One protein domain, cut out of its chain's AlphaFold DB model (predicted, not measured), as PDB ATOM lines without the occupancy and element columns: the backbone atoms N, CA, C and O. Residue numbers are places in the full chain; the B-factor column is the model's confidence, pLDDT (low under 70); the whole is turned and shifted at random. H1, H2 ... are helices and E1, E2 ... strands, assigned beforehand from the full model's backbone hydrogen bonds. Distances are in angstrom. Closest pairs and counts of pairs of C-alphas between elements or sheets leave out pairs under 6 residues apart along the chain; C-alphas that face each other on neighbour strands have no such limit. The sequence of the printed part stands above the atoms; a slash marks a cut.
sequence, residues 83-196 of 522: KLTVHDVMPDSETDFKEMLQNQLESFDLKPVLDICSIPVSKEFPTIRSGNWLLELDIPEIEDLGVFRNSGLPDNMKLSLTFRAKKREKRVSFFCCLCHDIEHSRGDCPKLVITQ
ATOM      1  N   LYS A  83     144.415 130.375 158.759       87.12
ATOM      2  CA  LYS A  83     145.683 129.846 158.262       87.12
ATOM      3  C   LYS A  83     146.511 130.966 157.641       87.12
ATOM      4  O   LYS A  83     146.073 131.629 156.702       87.12
ATOM      5  N   LEU A  84     147.715 131.178 158.163       87.31
ATOM      6  CA  LEU A  84     148.666 132.180 157.684       87.31
ATOM      7  C   LEU A  84     149.931 131.510 157.152       87.31
ATOM      8  O   LEU A  84     150.355 130.477 157.650       87.31
ATOM      9  N   THR A  85     150.568 132.117 156.160       87.75
ATOM     10  CA  THR A  85     151.862 131.695 155.625       87.75
ATOM     11  C   THR A  85     152.936 132.708 155.995       87.75
ATOM     12  O   THR A  85     152.815 133.878 155.640       87.75
ATOM     13  N   VAL A  86     154.012 132.264 156.646       88.50
ATOM     14  CA  VAL A  86     155.247 133.040 156.837       88.50
ATOM     15  C   VAL A  86     156.219 132.706 155.714       88.50
ATOM     16  O   VAL A  86     156.573 131.544 155.515       88.50
ATOM     17  N   HIS A  87     156.656 133.728 154.981       86.12
ATOM     18  CA  HIS A  87     157.437 133.547 153.756       86.12
ATOM     19  C   HIS A  87     158.945 133.532 153.997       86.12
ATOM     20  O   HIS A  87     159.464 134.232 154.873       86.12
ATOM     21  N   ASP A  88     159.649 132.789 153.141       82.81
ATOM     22  CA  ASP A  88     161.108 132.825 152.986       82.81
ATOM     23  C   ASP A  88     161.885 132.600 154.293       82.81
ATOM     24  O   ASP A  88     162.890 133.268 154.576       82.81
ATOM     25  N   VAL A  89     161.415 131.692 155.142       81.75
ATOM     26  CA  VAL A  89     162.046 131.402 156.429       81.75
ATOM     27  C   VAL A  89     163.161 130.381 156.221       81.75
ATOM     28  O   VAL A  89     162.963 129.345 155.590       81.75
ATOM     29  N   MET A  90     164.338 130.681 156.773       80.69
ATOM     30  CA  MET A  90     165.484 129.771 156.809       80.69
ATOM     31  C   MET A  90     165.924 129.545 158.249       80.69
ATOM     32  O   MET A  90     166.858 130.213 158.703       80.69
ATOM     33  N   PRO A  91     165.235 128.667 158.991       78.88
ATOM     34  CA  PRO A  91     165.637 128.379 160.348       78.88
ATOM     35  C   PRO A  91     166.864 127.464 160.363       78.88
ATOM     36  O   PRO A  91     167.051 126.617 159.485       78.88
ATOM     37  N   ASP A  92     167.719 127.639 161.368       79.69
ATOM     38  CA  ASP A  92     168.838 126.724 161.593       79.69
ATOM     39  C   ASP A  92     168.354 125.394 162.210       79.69
ATOM     40  O   ASP A  92     168.940 124.349 161.923       79.69
ATOM     41  N   SER A  93     167.244 125.438 162.963       85.06
ATOM     42  CA  SER A  93     166.535 124.323 163.607       85.06
ATOM     43  C   SER A  93     165.018 124.553 163.517       85.06
ATOM     44  O   SER A  93     164.549 125.667 163.756       85.06
ATOM     45  N   GLU A  94     164.245 123.522 163.159       84.62
ATOM     46  CA  GLU A  94     162.774 123.597 163.116       84.62
ATOM     47  C   GLU A  94     162.182 123.851 164.506       84.62
ATOM     48  O   GLU A  94     161.308 124.703 164.645       84.62
ATOM     49  N   THR A  95     162.680 123.161 165.530       86.44
ATOM     50  CA  THR A  95     162.185 123.280 166.906       86.44
ATOM     51  C   THR A  95     162.369 124.699 167.438       86.44
ATOM     52  O   THR A  95     161.400 125.327 167.858       86.44
ATOM     53  N   ASP A  96     163.581 125.244 167.319       83.94
ATOM     54  CA  ASP A  96     163.926 126.595 167.777       83.94
ATOM     55  C   ASP A  96     163.100 127.650 167.031       83.94
ATOM     56  O   ASP A  96     162.727 128.685 167.580       83.94
ATOM     57  N   PHE A  97     162.800 127.391 165.754       86.19
ATOM     58  CA  PHE A  97     161.960 128.274 164.963       86.19
ATOM     59  C   PHE A  97     160.508 128.256 165.417       86.19
ATOM     60  O   PHE A  97     159.928 129.331 165.558       86.19
ATOM     61  N   LYS A  98     159.933 127.072 165.661       88.38
ATOM     62  CA  LYS A  98     158.576 126.952 166.204       88.38
ATOM     63  C   LYS A  98     158.473 127.663 167.545       88.38
ATOM     64  O   LYS A  98     157.561 128.460 167.716       88.38
ATOM     65  N   GLU A  99     159.441 127.459 168.434       88.50
ATOM     66  CA  GLU A  99     159.488 128.126 169.737       88.50
ATOM     67  C   GLU A  99     159.604 129.651 169.595       88.50
ATOM     68  O   GLU A  99     158.814 130.393 170.177       88.50
ATOM     69  N   MET A 100     160.537 130.142 168.772       87.75
ATOM     70  CA  MET A 100     160.690 131.578 168.517       87.75
ATOM     71  C   MET A 100     159.410 132.189 167.942       87.75
ATOM     72  O   MET A 100     158.993 133.270 168.360       87.75
ATOM     73  N   LEU A 101     158.809 131.523 166.959       86.62
ATOM     74  CA  LEU A 101     157.611 132.001 166.294       86.62
ATOM     75  C   LEU A 101     156.419 131.991 167.241       86.62
ATOM     76  O   LEU A 101     155.690 132.976 167.292       86.62
ATOM     77  N   GLN A 102     156.267 130.928 168.029       87.31
ATOM     78  CA  GLN A 102     155.259 130.838 169.069       87.31
ATOM     79  C   GLN A 102     155.423 132.000 170.043       87.31
ATOM     80  O   GLN A 102     154.511 132.815 170.108       87.31
ATOM     81  N   ASN A 103     156.598 132.172 170.664       86.19
ATOM     82  CA  ASN A 103     156.910 133.287 171.572       86.19
ATOM     83  C   ASN A 103     156.573 134.656 170.968       86.19
ATOM     84  O   ASN A 103     156.048 135.542 171.647       86.19
ATOM     85  N   GLN A 104     156.844 134.836 169.676       84.38
ATOM     86  CA  GLN A 104     156.511 136.072 168.989       84.38
ATOM     87  C   GLN A 104     154.993 136.245 168.806       84.38
ATOM     88  O   GLN A 104     154.479 137.329 169.062       84.38
ATOM     89  N   LEU A 105     154.261 135.203 168.409       82.88
ATOM     90  CA  LEU A 105     152.796 135.228 168.318       82.88
ATOM     91  C   LEU A 105     152.146 135.447 169.694       82.88
ATOM     92  O   LEU A 105     151.167 136.183 169.795       82.88
ATOM     93  N   GLU A 106     152.725 134.888 170.762       82.00
ATOM     94  CA  GLU A 106     152.291 135.142 172.140       82.00
ATOM     95  C   GLU A 106     152.432 136.621 172.504       82.00
ATOM     96  O   GLU A 106     151.532 137.189 173.117       82.00
ATOM     97  N   SER A 107     153.530 137.262 172.084       81.31
ATOM     98  CA  SER A 107     153.757 138.690 172.337       81.31
ATOM     99  C   SER A 107     152.735 139.604 171.651       81.31
ATOM    100  O   SER A 107     152.550 140.741 172.082       81.31
ATOM    101  N   PHE A 108     152.054 139.102 170.617       74.31
ATOM    102  CA  PHE A 108     150.974 139.802 169.924       74.31
ATOM    103  C   PHE A 108     149.577 139.452 170.457       74.31
ATOM    104  O   PHE A 108     148.602 139.968 169.936       74.31
ATOM    105  N   ASP A 109     149.445 138.602 171.480       75.75
ATOM    106  CA  ASP A 109     148.143 138.105 171.962       75.75
ATOM    107  C   ASP A 109     147.341 137.315 170.896       75.75
ATOM    108  O   ASP A 109     146.107 137.236 170.903       75.75
ATOM    109  N   LEU A 110     148.061 136.657 169.979       71.94
ATOM    110  CA  LEU A 110     147.495 135.802 168.925       71.94
ATOM    111  C   LEU A 110     147.291 134.353 169.388       71.94
ATOM    112  O   LEU A 110     147.376 133.413 168.598       71.94
ATOM    113  N   LYS A 111     147.033 134.159 170.685       68.38
ATOM    114  CA  LYS A 111     146.743 132.842 171.255       68.38
ATOM    115  C   LYS A 111     145.264 132.460 171.107       68.38
ATOM    116  O   LYS A 111     144.403 133.345 171.207       68.38
ATOM    117  N   PRO A 112     144.969 131.148 171.019       74.56
ATOM    118  CA  PRO A 112     145.928 130.036 170.905       74.56
ATOM    119  C   PRO A 112     146.436 129.780 169.469       74.56
ATOM    120  O   PRO A 112     145.709 129.941 168.492       74.56
ATOM    121  N   VAL A 113     147.699 129.348 169.358       76.81
ATOM    122  CA  VAL A 113     148.283 128.790 168.123       76.81
ATOM    123  C   VAL A 113     148.026 127.286 168.144       76.81
ATOM    124  O   VAL A 113     148.405 126.626 169.110       76.81
ATOM    125  N   LEU A 114     147.362 126.766 167.115       78.38
ATOM    126  CA  LEU A 114     146.962 125.360 167.033       78.38
ATOM    127  C   LEU A 114     148.059 124.499 166.418       78.38
ATOM    128  O   LEU A 114     148.372 123.440 166.952       78.38
ATOM    129  N   ASP A 115     148.658 124.970 165.323       82.12
ATOM    130  CA  ASP A 115     149.730 124.249 164.644       82.12
ATOM    131  C   ASP A 115     150.715 125.194 163.941       82.12
ATOM    132  O   ASP A 115     150.372 126.296 163.498       82.12
ATOM    133  N   ILE A 116     151.962 124.734 163.842       83.31
ATOM    134  CA  ILE A 116     153.032 125.350 163.061       83.31
ATOM    135  C   ILE A 116     153.700 124.238 162.254       83.31
ATOM    136  O   ILE A 116     154.468 123.428 162.789       83.31
ATOM    137  N   CYS A 117     153.473 124.234 160.945       81.69
ATOM    138  CA  CYS A 117     154.034 123.233 160.046       81.69
ATOM    139  C   CYS A 117     154.729 123.874 158.843       81.69
ATOM    140  O   CYS A 117     154.391 124.965 158.386       81.69
ATOM    141  N   SER A 118     155.766 123.211 158.334       78.12
ATOM    142  CA  SER A 118     156.431 123.668 157.116       78.12
ATOM    143  C   SER A 118     155.563 123.332 155.902       78.12
ATOM    144  O   SER A 118     155.062 122.217 155.766       78.12
ATOM    145  N   ILE A 119     155.369 124.300 155.005       71.06
ATOM    146  CA  ILE A 119     154.688 124.066 153.731       71.06
ATOM    147  C   ILE A 119     155.762 123.713 152.708       71.06
ATOM    148  O   ILE A 119     156.683 124.513 152.496       71.06
ATOM    149  N   PRO A 120     155.651 122.569 152.014       58.47
ATOM    150  CA  PRO A 120     156.489 122.324 150.855       58.47
ATOM    151  C   PRO A 120     156.213 123.425 149.825       58.47
ATOM    152  O   PRO A 120     155.116 123.531 149.276       58.47
ATOM    153  N   VAL A 121     157.201 124.291 149.595       54.78
ATOM    154  CA  VAL A 121     157.062 125.419 148.671       54.78
ATOM    155  C   VAL A 121     156.835 124.848 147.274       54.78
ATOM    156  O   VAL A 121     157.715 124.204 146.707       54.78
ATOM    157  N   SER A 122     155.652 125.073 146.702       49.53
ATOM    158  CA  SER A 122     155.252 124.517 145.402       49.53
ATOM    159  C   SER A 122     155.944 125.174 144.194       49.53
ATOM    160  O   SER A 122     155.524 124.981 143.054       49.53
ATOM    161  N   LYS A 123     157.039 125.916 144.410       47.22
ATOM    162  CA  LYS A 123     157.901 126.500 143.376       47.22
ATOM    163  C   LYS A 123     159.366 126.505 143.827       47.22
ATOM    164  O   LYS A 123     159.691 127.083 144.856       47.22
ATOM    165  N   GLU A 124     160.219 125.866 143.029       46.12
ATOM    166  CA  GLU A 124     161.593 126.274 142.692       46.12
ATOM    167  C   GLU A 124     162.333 127.215 143.676       46.12
ATOM    168  O   GLU A 124     162.647 128.352 143.330       46.12
ATOM    169  N   PHE A 125     162.726 126.738 144.863       39.94
ATOM    170  CA  PHE A 125     163.828 127.362 145.608       39.94
ATOM    171  C   PHE A 125     165.000 126.380 145.746       39.94
ATOM    172  O   PHE A 125     164.880 125.368 146.437       39.94
ATOM    173  N   PRO A 126     166.153 126.643 145.097       37.00
ATOM    174  CA  PRO A 126     167.288 125.721 145.036       37.00
ATOM    175  C   PRO A 126     168.199 125.797 146.270       37.00
ATOM    176  O   PRO A 126     169.399 125.546 146.177       37.00
ATOM    177  N   THR A 127     167.669 126.138 147.442       37.41
ATOM    178  CA  THR A 127     168.460 126.211 148.671       37.41
ATOM    179  C   THR A 127     167.812 125.389 149.760       37.41
ATOM    180  O   THR A 127     166.796 125.762 150.338       37.41
ATOM    181  N   ILE A 128     168.459 124.263 150.045       44.34
ATOM    182  CA  ILE A 128     168.336 123.481 151.272       44.34
ATOM    183  C   ILE A 128     168.092 124.466 152.435       44.34
ATOM    184  O   ILE A 128     168.991 125.238 152.770       44.34
ATOM    185  N   ARG A 129     166.874 124.439 153.006       48.38
ATOM    186  CA  ARG A 129     166.375 125.197 154.181       48.38
ATOM    187  C   ARG A 129     165.572 126.494 153.973       48.38
ATOM    188  O   ARG A 129     165.169 127.045 154.984       48.38
ATOM    189  N   SER A 130     165.274 126.985 152.764       53.84
ATOM    190  CA  SER A 130     164.293 128.087 152.595       53.84
ATOM    191  C   SER A 130     162.887 127.548 152.350       53.84
ATOM    192  O   SER A 130     162.653 126.936 151.309       53.84
ATOM    193  N   GLY A 131     161.974 127.768 153.298       72.00
ATOM    194  CA  GLY A 131     160.599 127.276 153.237       72.00
ATOM    195  C   GLY A 131     159.566 128.316 153.662       72.00
ATOM    196  O   GLY A 131     159.858 129.219 154.452       72.00
ATOM    197  N   ASN A 132     158.354 128.161 153.141       83.38
ATOM    198  CA  ASN A 132     157.168 128.815 153.676       83.38
ATOM    199  C   ASN A 132     156.664 128.000 154.867       83.38
ATOM    200  O   ASN A 132     156.746 126.774 154.857       83.38
ATOM    201  N   TRP A 133     156.145 128.670 155.886       87.00
ATOM    202  CA  TRP A 133     155.618 128.018 157.084       87.00
ATOM    203  C   TRP A 133     154.153 128.364 157.254       87.00
ATOM    204  O   TRP A 133     153.794 129.536 157.179       87.00
ATOM    205  N   LEU A 134     153.325 127.347 157.463       87.00
ATOM    206  CA  LEU A 134     151.917 127.488 157.780       87.00
ATOM    207  C   LEU A 134     151.775 127.695 159.281       87.00
ATOM    208  O   LEU A 134     152.387 126.985 160.079       87.00
ATOM    209  N   LEU A 135     150.938 128.652 159.638       87.19
ATOM    210  CA  LEU A 135     150.476 128.893 160.989       87.19
ATOM    211  C   LEU A 135     148.980 128.695 161.003       87.19
ATOM    212  O   LEU A 135     148.271 129.359 160.250       87.19
ATOM    213  N   GLU A 136     148.516 127.811 161.867       88.25
ATOM    214  CA  GLU A 136     147.104 127.645 162.149       88.25
ATOM    215  C   GLU A 136     146.798 128.283 163.500       88.25
ATOM    216  O   GLU A 136     147.334 127.890 164.537       88.25
ATOM    217  N   LEU A 137     145.971 129.324 163.472       85.88
ATOM    218  CA  LEU A 137     145.576 130.099 164.640       85.88
ATOM    219  C   LEU A 137     144.125 129.776 164.989       85.88
ATOM    220  O   LEU A 137     143.282 129.723 164.092       85.88
ATOM    221  N   ASP A 138     143.811 129.660 166.279       85.31
ATOM    222  CA  ASP A 138     142.435 129.541 166.787       85.31
ATOM    223  C   ASP A 138     141.726 130.908 166.820       85.31
ATOM    224  O   ASP A 138     141.224 131.412 167.833       85.31
ATOM    225  N   ILE A 139     141.767 131.566 165.671       85.19
ATOM    226  CA  ILE A 139     141.161 132.858 165.412       85.19
ATOM    227  C   ILE A 139     140.222 132.636 164.236       85.19
ATOM    228  O   ILE A 139     140.703 132.226 163.175       85.19
ATOM    229  N   PRO A 140     138.918 132.914 164.384       86.19
ATOM    230  CA  PRO A 140     137.991 132.807 163.277       86.19
ATOM    231  C   PRO A 140     138.454 133.627 162.079       86.19
ATOM    232  O   PRO A 140     138.899 134.764 162.240       86.19
ATOM    233  N   GLU A 141     138.335 133.061 160.881       82.44
ATOM    234  CA  GLU A 141     138.758 133.702 159.633       82.44
ATOM    235  C   GLU A 141     137.743 134.769 159.199       82.44
ATOM    236  O   GLU A 141     137.040 134.632 158.202       82.44
ATOM    237  N   ILE A 142     137.619 135.825 159.998       75.25
ATOM    238  CA  ILE A 142     136.714 136.941 159.743       75.25
ATOM    239  C   ILE A 142     137.377 137.967 158.818       75.25
ATOM    240  O   ILE A 142     138.541 138.318 158.992       75.25
ATOM    241  N   GLU A 143     136.600 138.511 157.876       58.84
ATOM    242  CA  GLU A 143     137.008 139.542 156.894       58.84
ATOM    243  C   GLU A 143     137.579 140.830 157.521       58.84
ATOM    244  O   GLU A 143     138.105 141.710 156.836       58.84
ATOM    245  N   ASP A 144     137.480 140.965 158.841       53.66
ATOM    246  CA  ASP A 144     137.977 142.116 159.562       53.66
ATOM    247  C   ASP A 144     139.483 141.964 159.815       53.66
ATOM    248  O   ASP A 144     139.940 141.608 160.900       53.66
ATOM    249  N   LEU A 145     140.279 142.304 158.798       53.00
ATOM    250  CA  LEU A 145     141.703 142.629 158.952       53.00
ATOM    251  C   LEU A 145     141.941 143.599 160.122       53.00
ATOM    252  O   LEU A 145     143.021 143.590 160.707       53.00
ATOM    253  N   GLY A 146     140.944 144.419 160.481       51.25
ATOM    254  CA  GLY A 146     140.947 145.268 161.665       51.25
ATOM    255  C   GLY A 146     141.057 144.483 162.969       51.25
ATOM    256  O   GLY A 146     141.738 144.941 163.874       51.25
ATOM    257  N   VAL A 147     140.498 143.275 163.068       58.16
ATOM    258  CA  VAL A 147     140.690 142.399 164.233       58.16
ATOM    259  C   VAL A 147     142.127 141.903 164.306       58.16
ATOM    260  O   VAL A 147     142.699 141.958 165.386       58.16
ATOM    261  N   PHE A 148     142.750 141.521 163.187       62.84
ATOM    262  CA  PHE A 148     144.177 141.167 163.155       62.84
ATOM    263  C   PHE A 148     145.095 142.360 163.460       62.84
ATOM    264  O   PHE A 148     146.076 142.216 164.186       62.84
ATOM    265  N   ARG A 149     144.742 143.560 162.981       59.03
ATOM    266  CA  ARG A 149     145.434 144.816 163.322       59.03
ATOM    267  C   ARG A 149     145.279 145.174 164.803       59.03
ATOM    268  O   ARG A 149     146.247 145.565 165.445       59.03
ATOM    269  N   ASN A 150     144.084 144.986 165.364       55.66
ATOM    270  CA  ASN A 150     143.791 145.231 166.779       55.66
ATOM    271  C   ASN A 150     144.389 144.153 167.700       55.66
ATOM    272  O   ASN A 150     144.649 144.434 168.865       55.66
ATOM    273  N   SER A 151     144.632 142.943 167.184       54.25
ATOM    274  CA  SER A 151     145.328 141.837 167.863       54.25
ATOM    275  C   SER A 151     146.821 141.777 167.516       54.25
ATOM    276  O   SER A 151     147.439 140.723 167.556       54.25
ATOM    277  N   GLY A 152     147.426 142.920 167.175       53.81
ATOM    278  CA  GLY A 152     148.877 143.092 167.230       53.81
ATOM    279  C   GLY A 152     149.680 142.656 166.003       53.81
ATOM    280  O   GLY A 152     150.895 142.864 166.000       53.81
ATOM    281  N   LEU A 153     149.071 142.124 164.935       60.94
ATOM    282  CA  LEU A 153     149.800 141.949 163.671       60.94
ATOM    283  C   LEU A 153     150.068 143.332 163.045       60.94
ATOM    284  O   LEU A 153     149.119 144.095 162.856       60.94
ATOM    285  N   PRO A 154     151.331 143.686 162.713       55.19
ATOM    286  CA  PRO A 154     151.651 145.004 162.168       55.19
ATOM    287  C   PRO A 154     150.850 145.286 160.897       55.19
ATOM    288  O   PRO A 154     150.612 144.361 160.120       55.19
ATOM    289  N   ASP A 155     150.546 146.559 160.620       55.50
ATOM    290  CA  ASP A 155     149.772 147.014 159.446       55.50
ATOM    291  C   ASP A 155     150.264 146.453 158.097       55.50
ATOM    292  O   ASP A 155     149.522 146.406 157.115       55.50
ATOM    293  N   ASN A 156     151.508 145.973 158.069       62.44
ATOM    294  CA  ASN A 156     152.193 145.439 156.901       62.44
ATOM    295  C   ASN A 156     152.190 143.901 156.816       62.44
ATOM    296  O   ASN A 156     152.834 143.366 155.914       62.44
ATOM    297  N   MET A 157     151.538 143.192 157.753       71.94
ATOM    298  CA  MET A 157     151.571 141.728 157.882       71.94
ATOM    299  C   MET A 157     153.011 141.203 157.858       71.94
ATOM    300  O   MET A 157     153.404 140.423 156.991       71.94
ATOM    301  N   LYS A 158     153.846 141.693 158.780       79.50
ATOM    302  CA  LYS A 158     155.246 141.276 158.886       79.50
ATOM    303  C   LYS A 158     155.580 140.788 160.286       79.50
ATOM    304  O   LYS A 158     155.259 141.448 161.264       79.50
ATOM    305  N   LEU A 159     156.302 139.677 160.374       80.50
ATOM    306  CA  LEU A 159     156.855 139.158 161.618       80.50
ATOM    307  C   LEU A 159     158.350 139.428 161.663       80.50
ATOM    308  O   LEU A 159     159.104 139.035 160.777       80.50
ATOM    309  N   SER A 160     158.790 140.093 162.720       82.62
ATOM    310  CA  SER A 160     160.206 140.294 162.962       82.62
ATOM    311  C   SER A 160     160.845 139.099 163.676       82.62
ATOM    312  O   SER A 160     160.889 139.059 164.901       82.62
ATOM    313  N   LEU A 161     161.448 138.205 162.903       81.88
ATOM    314  CA  LEU A 161     162.070 136.974 163.387       81.88
ATOM    315  C   LEU A 161     163.599 137.121 163.429       81.88
ATOM    316  O   LEU A 161     164.204 137.735 162.544       81.88
ATOM    317  N   THR A 162     164.246 136.567 164.453       78.19
ATOM    318  CA  THR A 162     165.705 136.658 164.617       78.19
ATOM    319  C   THR A 162     166.370 135.381 164.119       78.19
ATOM    320  O   THR A 162     166.190 134.317 164.691       78.19
ATOM    321  N   PHE A 163     167.190 135.487 163.072       74.75
ATOM    322  CA  PHE A 163     167.956 134.361 162.530       74.75
ATOM    323  C   PHE A 163     169.443 134.690 162.564       74.75
ATOM    324  O   PHE A 163     169.841 135.748 162.070       74.75
ATOM    325  N   ARG A 164     170.277 133.798 163.115       72.44
ATOM    326  CA  ARG A 164     171.743 133.983 163.190       72.44
ATOM    327  C   ARG A 164     172.143 135.358 163.741       72.44
ATOM    328  O   ARG A 164     172.917 136.084 163.117       72.44
ATOM    329  N   ALA A 165     171.534 135.746 164.863       71.38
ATOM    330  CA  ALA A 165     171.708 137.051 165.513       71.38
ATOM    331  C   ALA A 165     171.324 138.284 164.661       71.38
ATOM    332  O   ALA A 165     171.651 139.413 165.021       71.38
ATOM    333  N   LYS A 166     170.603 138.105 163.543       78.56
ATOM    334  CA  LYS A 166     170.052 139.201 162.736       78.56
ATOM    335  C   LYS A 166     168.530 139.167 162.764       78.56
ATOM    336  O   LYS A 166     167.906 138.221 162.284       78.56
ATOM    337  N   LYS A 167     167.941 140.242 163.278       81.94
ATOM    338  CA  LYS A 167     166.503 140.503 163.209       81.94
ATOM    339  C   LYS A 167     166.126 140.789 161.751       81.94
ATOM    340  O   LYS A 167     166.707 141.676 161.126       81.94
ATOM    341  N   ARG A 168     165.217 140.000 161.179       83.06
ATOM    342  CA  ARG A 168     164.714 140.158 159.809       83.06
ATOM    343  C   ARG A 168     163.195 140.177 159.818       83.06
ATOM    344  O   ARG A 168     162.564 139.320 160.428       83.06
ATOM    345  N   GLU A 169     162.616 141.113 159.082       86.44
ATOM    346  CA  GLU A 169     161.180 141.110 158.834       86.44
ATOM    347  C   GLU A 169     160.824 140.049 157.795       86.44
ATOM    348  O   GLU A 169     161.432 139.972 156.723       86.44
ATOM    349  N   LYS A 170     159.827 139.233 158.115       86.81
ATOM    350  CA  LYS A 170     159.255 138.217 157.240       86.81
ATOM    351  C   LYS A 170     157.835 138.591 156.902       86.81
ATOM    352  O   LYS A 170     157.075 138.967 157.784       86.81
ATOM    353  N   ARG A 171     157.491 138.496 155.622       85.31
ATOM    354  CA  ARG A 171     156.118 138.699 155.166       85.31
ATOM    355  C   ARG A 171     155.242 137.576 155.715       85.31
ATOM    356  O   ARG A 171     155.683 136.430 155.786       85.31
ATOM    357  N   VAL A 172     154.012 137.928 156.049       84.75
ATOM    358  CA  VAL A 172     152.914 137.026 156.374       84.75
ATOM    359  C   VAL A 172     151.784 137.272 155.381       84.75
ATOM    360  O   VAL A 172     151.562 138.403 154.942       84.75
ATOM    361  N   SER A 173     151.090 136.219 154.977       85.00
ATOM    362  CA  SER A 173     149.881 136.315 154.156       85.00
ATOM    363  C   SER A 173     148.870 135.250 154.557       85.00
ATOM    364  O   SER A 173     149.207 134.330 155.296       85.00
ATOM    365  N   PHE A 174     147.640 135.360 154.068       85.56
ATOM    366  CA  PHE A 174     146.638 134.313 154.251       85.56
ATOM    367  C   PHE A 174     146.941 133.088 153.393       85.56
ATOM    368  O   PHE A 174     147.512 133.200 152.306       85.56
ATOM    369  N   PHE A 175     146.543 131.924 153.893       85.88
ATOM    370  CA  PHE A 175     146.583 130.662 153.176       85.88
ATOM    371  C   PHE A 175     145.162 130.153 152.940       85.88
ATOM    372  O   PHE A 175     144.443 129.826 153.883       85.88
ATOM    373  N   CYS A 176     144.779 130.008 151.677       86.00
ATOM    374  CA  CYS A 176     143.477 129.476 151.312       86.00
ATOM    375  C   CYS A 176     143.535 127.951 151.192       86.00
ATOM    376  O   CYS A 176     144.106 127.416 150.240       86.00
ATOM    377  N   CYS A 177     142.875 127.234 152.107       82.38
ATOM    378  CA  CYS A 177     142.795 125.770 152.061       82.38
ATOM    379  C   CYS A 177     141.984 125.231 150.866       82.38
ATOM    380  O   CYS A 177     142.241 124.120 150.416       82.38
ATOM    381  N   LEU A 178     141.064 126.021 150.295       83.25
ATOM    382  CA  LEU A 178     140.219 125.595 149.170       83.25
ATOM    383  C   LEU A 178     140.986 125.524 147.837       83.25
ATOM    384  O   LEU A 178     140.717 124.681 146.974       83.25
ATOM    385  N   CYS A 179     141.923 126.447 147.612       84.44
ATOM    386  CA  CYS A 179     142.709 126.483 146.379       84.44
ATOM    387  C   CYS A 179     144.207 126.263 146.567       84.44
ATOM    388  O   CYS A 179     144.899 126.182 145.553       84.44
ATOM    389  N   HIS A 180     144.669 126.128 147.811       83.69
ATOM    390  CA  HIS A 180     146.077 126.023 148.193       83.69
ATOM    391  C   HIS A 180     146.925 127.198 147.682       83.69
ATOM    392  O   HIS A 180     148.049 127.007 147.221       83.69
ATOM    393  N   ASP A 181     146.367 128.409 147.733       82.44
ATOM    394  CA  ASP A 181     147.058 129.645 147.347       82.44
ATOM    395  C   ASP A 181     147.412 130.476 148.589       82.44
ATOM    396  O   ASP A 181     146.727 130.402 149.608       82.44
ATOM    397  N   ILE A 182     148.486 131.257 148.502       80.38
ATOM    398  CA  ILE A 182     149.146 131.936 149.629       80.38
ATOM    399  C   ILE A 182     148.843 133.439 149.684       80.38
ATOM    400  O   ILE A 182     149.609 134.195 150.277       80.38
ATOM    401  N   GLU A 183     147.778 133.913 149.038       80.00
ATOM    402  CA  GLU A 183     147.498 135.357 148.925       80.00
ATOM    403  C   GLU A 183     146.120 135.791 149.432       80.00
ATOM    404  O   GLU A 183     145.877 136.990 149.553       80.00
ATOM    405  N   HIS A 184     145.228 134.854 149.748       81.38
ATOM    406  CA  HIS A 184     143.850 135.170 150.115       81.38
ATOM    407  C   HIS A 184     143.289 134.201 151.157       81.38
ATOM    408  O   HIS A 184     143.822 133.111 151.364       81.38
ATOM    409  N   SER A 185     142.218 134.644 151.810       82.50
ATOM    410  CA  SER A 185     141.436 133.877 152.779       82.50
ATOM    411  C   SER A 185     140.550 132.843 152.076       82.50
ATOM    412  O   SER A 185     140.293 132.938 150.872       82.50
ATOM    413  N   ARG A 186     140.004 131.866 152.802       81.69
ATOM    414  CA  ARG A 186     138.985 130.964 152.246       81.69
ATOM    415  C   ARG A 186     137.737 131.729 151.787       81.69
ATOM    416  O   ARG A 186     137.196 131.413 150.724       81.69
ATOM    417  N   GLY A 187     137.295 132.727 152.556       75.50
ATOM    418  CA  GLY A 187     136.097 133.530 152.262       75.50
ATOM    419  C   GLY A 187     136.184 134.292 150.933       75.50
ATOM    420  O   GLY A 187     135.200 134.369 150.183       75.50
ATOM    421  N   ASP A 188     137.393 134.745 150.597       79.00
ATOM    422  CA  ASP A 188     137.715 135.476 149.367       79.00
ATOM    423  C   ASP A 188     138.126 134.564 148.203       79.00
ATOM    424  O   ASP A 188     138.534 135.039 147.140       79.00
ATOM    425  N   CYS A 189     138.039 133.240 148.370       83.31
ATOM    426  CA  CYS A 189     138.547 132.322 147.365       83.31
ATOM    427  C   CYS A 189     137.778 132.420 146.037       83.31
ATOM    428  O   CYS A 189     136.567 132.172 146.000       83.31
ATOM    429  N   PRO A 190     138.466 132.645 144.898       80.75
ATOM    430  CA  PRO A 190     137.823 132.665 143.586       80.75
ATOM    431  C   PRO A 190     137.103 131.355 143.244       80.75
ATOM    432  O   PRO A 190     136.094 131.368 142.540       80.75
ATOM    433  N   LYS A 191     137.590 130.213 143.757       80.88
ATOM    434  CA  LYS A 191     136.936 128.911 143.548       80.88
ATOM    435  C   LYS A 191     135.570 128.830 144.229       80.88
ATOM    436  O   LYS A 191     134.690 128.178 143.681       80.88
ATOM    437  N   LEU A 192     135.385 129.521 145.356       75.38
ATOM    438  CA  LEU A 192     134.123 129.558 146.098       75.38
ATOM    439  C   LEU A 192     133.025 130.304 145.317       75.38
ATOM    440  O   LEU A 192     131.856 129.935 145.366       75.38
ATOM    441  N   VAL A 193     133.409 131.331 144.549       64.06
ATOM    442  CA  VAL A 193     132.492 132.127 143.711       64.06
ATOM    443  C   VAL A 193     131.991 131.326 142.501       64.06
ATOM    444  O   VAL A 193     130.836 131.452 142.092       64.06
ATOM    445  N   ILE A 194     132.844 130.475 141.925       58.75
ATOM    446  CA  ILE A 194     132.512 129.700 140.721       58.75
ATOM    447  C   ILE A 194     131.447 128.634 141.018       58.75
ATOM    448  O   ILE A 194     130.568 128.416 140.181       58.75
ATOM    449  N   THR A 195     131.480 128.004 142.194       56.25
ATOM    450  CA  THR A 195     130.490 126.994 142.606       56.25
ATOM    451  C   THR A 195     129.084 127.583 142.725       56.25
ATOM    452  O   THR A 195     128.162 127.051 142.114       56.25
ATOM    453  N   GLN A 196     128.927 128.744 143.368       52.59
ATOM    454  CA  GLN A 196     127.609 129.378 143.546       52.59
ATOM    455  C   GLN A 196     126.946 129.749 142.205       52.59
ATOM    456  O   GLN A 196     125.763 129.507 141.989       52.59
TER     457      GLN A 196
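Overview. This is residues 83 to 196 of the 522 residues of an uncharacterized protein of Parasteatoda tepidariorum (UniProt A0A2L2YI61). What is the main picture? A strongly twisted, antiparallel sheet of five strands, in the order E2, E3, E1, E5, E4 and curled like part of a barrel, wraps round H1; H2 and H3 lie off the sheet, H3 far out at one end. What makes it up? The printed part has 114 residues with three named helices and five named strands, in chain order E1, H1, E2, E3, H2, E4, E5, H3, and its class is mixed. It is compact, with a radius of gyration of the C-alphas of 14.4 A and spans of 49 by 35 by 23 A.

Arrangement. How do the strands pair? E2, residues 113 to 119, and E3, residues 131 to 137, form a hairpin, with N 117 and O 134 at 3.1 A, and E3 is antiparallel to E1, residues 83 to 89, with N 84 and O 135 at 2.8 A. E5, residues 166 to 174, is staggered: residues 172 to 174 pair with E1, N 85 and O 173 at 2.7 A, and 166 to 171 with E4, residues 158 to 163, its hairpin partner, N 161 and O 168 at 2.9 A. Where are the helices? H1, residues 94 to 107, is on one face in two layers, helix over sheet; its closest C-alphas to E4 are Leu 101 and Leu 161, 7.3 A. E1, H1, E2 make a split strand-helix-strand unit, two strands that run the same way in one sheet with a helix between them along the chain and E3 between them in the sheet, its crossover right-handed. And the rest? H2, residues 145 to 150, and H3, residues 190 to 196, are apart and not on the sheet; every O i to N i+4 pair is within hydrogen-bond range in H1 and H2, but 1 of 3 in H3, with 2 of 4 O i to N i+3 pairs.

Along the chain. Where are the ends? C-alpha 83 of E1 is at (145.683, 129.846, 158.262) and C-alpha 196 of H3 at (127.609, 129.378, 143.546). Which elements are long? E5 spans 25.4 A, H1 19.9 A and E3 19.1 A.

Size, cuts and confidence. Which links are long? E2 to E3, 11 residues, and E5 to H3, 15 residues; the printed part has no cut. Where is confidence low? Residue 111 and residues 120 to 130, 143 to 156 and 193 to 196 have pLDDT under 70.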